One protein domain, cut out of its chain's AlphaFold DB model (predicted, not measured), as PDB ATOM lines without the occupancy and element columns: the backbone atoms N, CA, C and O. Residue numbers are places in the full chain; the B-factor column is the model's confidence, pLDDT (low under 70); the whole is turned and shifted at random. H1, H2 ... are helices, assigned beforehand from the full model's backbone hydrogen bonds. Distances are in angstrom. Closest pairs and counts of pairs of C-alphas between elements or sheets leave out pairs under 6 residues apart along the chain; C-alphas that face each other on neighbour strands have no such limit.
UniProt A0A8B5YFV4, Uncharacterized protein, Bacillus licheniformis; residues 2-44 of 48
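Overview. This is residues 2 to 44 of the 48 residues of an uncharacterized protein of Bacillus licheniformis (UniProt A0A8B5YFV4). A long straight helix, H3, makes the longest axis, and two short helices, H1 and H2, fold into a small, loose hook at its first end, H2 forming a corner with H3 and H1 crosswise to H2. The far part of H3 sticks out as an arm, with residues 30 to 44 standing free. The printed part has 43 residues with three named helices, in the order H1, H2, H3, and no named strand; the class is all helix. The whole is loose, with a radius of gyration of the C-alphas of 12.9 A, and its outline is flat, spanning 39 by 20 by 10 A.

Arrangement. H1, residues 2 to 9, is close to but not clearly touching H2, residues 13 to 18. Their closest C-alphas, those of Glu 2 and Tyr 13, are 5.2 A apart. The lines of H1 and H2 are about perpendicular, at 75 degrees. H2 and H3, residues 20 to 43, touch only at the corner by their link, with the C-alphas of Tyr 16 and Asn 22 closest at 5.6 A. H3 touches H2 with residues 22 to 23 alone. H2 and H3 run opposite ways at a steep tilt of 61 degrees. H1 is close to but not clearly touching H3, and their closest C-alphas, those of His 9 and Val 26, are 7.1 A apart. H1 and H3 run the same way at a steep tilt of 63 degrees. In H1, H2 and H3 every O i to N i+4 pair of the backbone is within hydrogen-bond range.

Along the chain. H1 runs from Glu 2, C-alpha at (157.106, 157.481, 130.684), to His 9, over 10.2 A. H2 runs from Tyr 13 to Arg 18, over 8.6 A. H3 begins at His 20, C-alpha at (144.923, 145.231, 131.954), and ends at Asp 43, C-alpha at (127.569, 175.195, 129.942), 34.7 A from its first C-alpha to its last.

Size, cuts and confidence. The two C-alphas farthest apart, those of Arg 18 and Leu 44, are 40.2 A apart, while the first and last printed C-alphas, those of Glu 2 and Leu 44, are 34.6 A apart. The printed part has no cut. The links from H1 to H2, with 3 residues, and from H2 to H3, with 1 residue, are tight, and no link is long. The mean pLDDT of the printed part is 95.0, and no printed residue is under 70.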
ATOM      1  N   GLU A   2     156.715 157.725 129.276       93.19
ATOM      2  CA  GLU A   2     157.106 157.481 130.684       93.19
ATOM      3  C   GLU A   2     156.878 158.663 131.648       93.19
ATOM      4  O   GLU A   2     156.056 158.591 132.555       93.19
ATOM      5  N   LYS A   3     157.531 159.807 131.401       94.38
ATOM      6  CA  LYS A   3     157.398 161.008 132.249       94.38
ATOM      7  C   LYS A   3     155.952 161.511 132.358       94.38
ATOM      8  O   LYS A   3     155.550 162.020 133.400       94.38
ATOM      9  N   ALA A   4     155.177 161.385 131.280       93.12
ATOM     10  CA  ALA A   4     153.779 161.800 131.256       93.12
ATOM     11  C   ALA A   4     152.892 160.823 132.040       93.12
ATOM     12  O   ALA A   4     152.031 161.267 132.786       93.12
ATOM     13  N   MET A   5     153.144 159.515 131.933       94.50
ATOM     14  CA  MET A   5     152.442 158.488 132.706       94.50
ATOM     15  C   MET A   5     152.661 158.682 134.209       94.50
ATOM     16  O   MET A   5     151.688 158.727 134.960       94.50
ATOM     17  N   HIS A   6     153.903 158.934 134.634       94.88
ATOM     18  CA  HIS A   6     154.183 159.226 136.039       94.88
ATOM     19  C   HIS A   6     153.473 160.495 136.509       94.88
ATOM     20  O   HIS A   6     152.825 160.487 137.552       94.88
ATOM     21  N   LYS A   7     153.527 161.574 135.717       95.12
ATOM     22  CA  LYS A   7     152.887 162.848 136.075       95.12
ATOM     23  C   LYS A   7     151.357 162.761 136.121       95.12
ATOM     24  O   LYS A   7     150.743 163.360 136.996       95.12
ATOM     25  N   SER A   8     150.737 162.069 135.168       91.94
ATOM     26  CA  SER A   8     149.279 162.071 134.978       91.94
ATOM     27  C   SER A   8     148.565 160.917 135.676       91.94
ATOM     28  O   SER A   8     147.393 161.044 136.033       91.94
ATOM     29  N   HIS A   9     149.241 159.784 135.852       91.94
ATOM     30  CA  HIS A   9     148.641 158.546 136.347       91.94
ATOM     31  C   HIS A   9     149.384 157.952 137.549       91.94
ATOM     32  O   HIS A   9     148.876 157.003 138.135       91.94
ATOM     33  N   GLY A  10     150.521 158.529 137.960       93.75
ATOM     34  CA  GLY A  10     151.295 158.068 139.116       93.75
ATOM     35  C   GLY A  10     152.090 156.788 138.862       93.75
ATOM     36  O   GLY A  10     152.644 156.231 139.799       93.75
ATOM     37  N   MET A  11     152.164 156.339 137.609       94.88
ATOM     38  CA  MET A  11     152.712 155.036 137.240       94.88
ATOM     39  C   MET A  11     153.617 155.121 136.013       94.88
ATOM     40  O   MET A  11     153.459 156.023 135.190       94.88
ATOM     41  N   GLY A  12     154.532 154.166 135.874       96.38
ATOM     42  CA  GLY A  12     155.397 154.058 134.697       96.38
ATOM     43  C   GLY A  12     154.693 153.431 133.491       96.38
ATOM     44  O   GLY A  12     153.610 152.844 133.604       96.38
ATOM     45  N   TYR A  13     155.305 153.516 132.307       94.31
ATOM     46  CA  TYR A  13     154.765 152.873 131.100       94.31
ATOM     47  C   TYR A  13     154.807 151.345 131.195       94.31
ATOM     48  O   TYR A  13     153.895 150.662 130.728       94.31
ATOM     49  N   GLU A  14     155.846 150.791 131.813       94.50
ATOM     50  CA  GLU A  14     155.980 149.346 131.988       94.50
ATOM     51  C   GLU A  14     154.857 148.779 132.872       94.50
ATOM     52  O   GLU A  14     154.181 147.825 132.489       94.50
ATOM     53  N   GLU A  15     154.581 149.428 134.002       93.81
ATOM     54  CA  GLU A  15     153.484 149.070 134.907       93.81
ATOM     55  C   GLU A  15     152.107 149.191 134.227       93.81
ATOM     56  O   GLU A  15     151.198 148.389 134.459       93.81
ATOM     57  N   TYR A  16     151.954 150.175 133.340       94.50
ATOM     58  CA  TYR A  16     150.743 150.365 132.545       94.50
ATOM     59  C   TYR A  16     150.575 149.280 131.483       94.50
ATOM     60  O   TYR A  16     149.497 148.705 131.344       94.50
ATOM     61  N   SER A  17     151.635 148.972 130.740       93.19
ATOM     62  CA  SER A  17     151.583 148.024 129.623       93.19
ATOM     63  C   SER A  17     151.372 146.577 130.077       93.19
ATOM     64  O   SER A  17     150.720 145.809 129.369       93.19
ATOM     65  N   ARG A  18     151.855 146.217 131.273       95.38
ATOM     66  CA  ARG A  18     151.783 144.849 131.815       95.38
ATOM     67  C   ARG A  18     150.454 144.500 132.496       95.38
ATOM     68  O   ARG A  18     150.175 143.319 132.678       95.38
ATOM     69  N   SER A  19     149.617 145.480 132.850       95.81
ATOM     70  CA  SER A  19     148.372 145.252 133.603       95.81
ATOM     71  C   SER A  19     147.139 145.755 132.854       95.81
ATOM     72  O   SER A  19     146.976 146.944 132.582       95.81
ATOM     73  N   HIS A  20     146.210 144.848 132.541       95.62
ATOM     74  CA  HIS A  20     144.923 145.231 131.954       95.62
ATOM     75  C   HIS A  20     144.079 146.086 132.910       95.62
ATOM     76  O   HIS A  20     143.426 147.027 132.468       95.62
ATOM     77  N   VAL A  21     144.154 145.814 134.215       96.56
ATOM     78  CA  VAL A  21     143.456 146.593 135.247       96.56
ATOM     79  C   VAL A  21     143.942 148.043 135.248       96.56
ATOM     80  O   VAL A  21     143.120 148.958 135.218       96.56
ATOM     81  N   ASN A  22     145.259 148.254 135.167       95.25
ATOM     82  CA  ASN A  22     145.836 149.597 135.133       95.25
ATOM     83  C   ASN A  22     145.410 150.362 133.872       95.25
ATOM     84  O   ASN A  22     145.063 151.541 133.939       95.25
ATOM     85  N   ARG A  23     145.358 149.681 132.717       96.06
ATOM     86  CA  ARG A  23     144.838 150.276 131.474       96.06
ATOM     87  C   ARG A  23     143.378 150.694 131.616       96.06
ATOM     88  O   ARG A  23     143.034 151.822 131.277       96.06
ATOM     89  N   LEU A  24     142.532 149.822 132.163       97.00
ATOM     90  CA  LEU A  24     141.119 150.130 132.388       97.00
ATOM     91  C   LEU A  24     140.926 151.324 133.329       97.00
ATOM     92  O   LEU A  24     140.019 152.128 133.117       97.00
ATOM     93  N   GLU A  25     141.757 151.465 134.359       95.81
ATOM     94  CA  GLU A  25     141.686 152.617 135.257       95.81
ATOM     95  C   GLU A  25     142.035 153.931 134.544       95.81
ATOM     96  O   GLU A  25     141.315 154.926 134.694       95.81
ATOM     97  N   VAL A  26     143.094 153.930 133.731       95.62
ATOM     98  CA  VAL A  26     143.480 155.089 132.916       95.62
ATOM     99  C   VAL A  26     142.346 155.486 131.970       95.62
ATOM    100  O   VAL A  26     141.955 156.656 131.958       95.62
ATOM    101  N   GLU A  27     141.758 154.533 131.244       96.75
ATOM    102  CA  GLU A  27     140.662 154.825 130.308       96.75
ATOM    103  C   GLU A  27     139.388 155.300 131.026       96.75
ATOM    104  O   GLU A  27     138.756 156.260 130.586       96.75
ATOM    105  N   LYS A  28     139.053 154.748 132.202       96.69
ATOM    106  CA  LYS A  28     137.948 155.265 133.035       96.69
ATOM    107  C   LYS A  28     138.160 156.726 133.440       96.69
ATOM    108  O   LYS A  28     137.204 157.503 133.470       96.69
ATOM    109  N   ARG A  29     139.392 157.117 133.790       95.50
ATOM    110  CA  ARG A  29     139.719 158.514 134.132       95.50
ATOM    111  C   ARG A  29     139.626 159.420 132.903       95.50
ATOM    112  O   ARG A  29     139.083 160.518 133.023       95.50
ATOM    113  N   ARG A  30     140.101 158.960 131.740       95.75
ATOM    114  CA  ARG A  30     139.987 159.696 130.468       95.75
ATOM    115  C   ARG A  30     138.534 159.933 130.078       95.75
ATOM    116  O   ARG A  30     138.182 161.066 129.768       95.75
ATOM    117  N   GLU A  31     137.683 158.918 130.196       98.06
ATOM    118  CA  GLU A  31     136.256 159.055 129.893       98.06
ATOM    119  C   GLU A  31     135.583 160.088 130.808       98.06
ATOM    120  O   GLU A  31     134.888 160.984 130.335       98.06
ATOM    121  N   LYS A  32     135.866 160.058 132.117       97.12
ATOM    122  CA  LYS A  32     135.357 161.077 133.056       97.12
ATOM    123  C   LYS A  32     135.793 162.496 132.673       97.12
ATOM    124  O   LYS A  32     134.990 163.423 132.757       97.12
ATOM    125  N   GLN A  33     137.050 162.676 132.266       96.44
ATOM    126  CA  GLN A  33     137.559 163.977 131.815       96.44
ATOM    127  C   GLN A  33     136.881 164.429 130.520       96.44
ATOM    128  O   GLN A  33     136.501 165.595 130.412       96.44
ATOM    129  N   TYR A  34     136.673 163.512 129.575       97.00
ATOM    130  CA  TYR A  34     135.974 163.796 128.328       97.00
ATOM    131  C   TYR A  34     134.522 164.220 128.577       97.00
ATOM    132  O   TYR A  34     134.092 165.261 128.080       97.00
ATOM    133  N   GLN A  35     133.784 163.500 129.423       97.88
ATOM    134  CA  GLN A  35     132.421 163.883 129.799       97.88
ATOM    135  C   GLN A  35     132.380 165.247 130.495       97.88
ATOM    136  O   GLN A  35     131.565 166.095 130.135       97.88
ATOM    137  N   LYS A  36     133.322 165.518 131.407       96.75
ATOM    138  CA  LYS A  36     133.448 166.838 132.037       96.75
ATOM    139  C   LYS A  36     133.728 167.941 131.014       96.75
ATOM    140  O   LYS A  36     133.144 169.012 131.118       96.75
ATOM    141  N   SER A  37     134.585 167.694 130.021       96.00
ATOM    142  CA  SER A  37     134.852 168.679 128.963       96.00
ATOM    143  C   SER A  37     133.615 168.974 128.115       96.00
ATOM    144  O   SER A  37     133.354 170.136 127.821       96.00
ATOM    145  N   LYS A  38     132.810 167.953 127.794       96.06
ATOM    146  CA  LYS A  38     131.542 168.132 127.078       96.06
ATOM    147  C   LYS A  38     130.544 168.947 127.892       96.06
ATOM    148  O   LYS A  38     129.925 169.844 127.335       96.06
ATOM    149  N   GLN A  39     130.444 168.681 129.195       95.38
ATOM    150  CA  GLN A  39     129.609 169.473 130.097       95.38
ATOM    151  C   GLN A  39     130.048 170.940 130.113       95.38
ATOM    152  O   GLN A  39     129.225 171.812 129.894       95.38
ATOM    153  N   ILE A  40     131.351 171.210 130.269       94.50
ATOM    154  CA  ILE A  40     131.883 172.582 130.251       94.50
ATOM    155  C   ILE A  40     131.501 173.296 128.955       94.50
ATOM    156  O   ILE A  40     131.018 174.417 129.013       94.50
ATOM    157  N   VAL A  41     131.697 172.650 127.800       93.06
ATOM    158  CA  VAL A  41     131.328 173.229 126.498       93.06
ATOM    159  C   VAL A  41     129.823 173.481 126.406       93.06
ATOM    160  O   VAL A  41     129.425 174.520 125.894       93.06
ATOM    161  N   SER A  42     128.998 172.567 126.919       92.75
ATOM    162  CA  SER A  42     127.541 172.736 126.981       92.75
ATOM    163  C   SER A  42     127.111 173.886 127.894       92.75
ATOM    164  O   SER A  42     126.077 174.497 127.640       92.75
ATOM    165  N   ASP A  43     127.871 174.159 128.953       91.62
ATOM    166  CA  ASP A  43     127.569 175.195 129.942       91.62
ATOM    167  C   ASP A  43     128.085 176.583 129.514       91.62
ATOM    168  O   ASP A  43     127.770 177.583 130.163       91.62
ATOM    169  N   LEU A  44     128.886 176.675 128.440       90.19
ATOM    170  CA  LEU A  44     129.358 177.962 127.934       90.19
ATOM    171  C   LEU A  44     128.168 178.774 127.395       90.19
ATOM    172  O   LEU A  44     127.454 178.296 126.509       90.19
TER     173      LEU A  44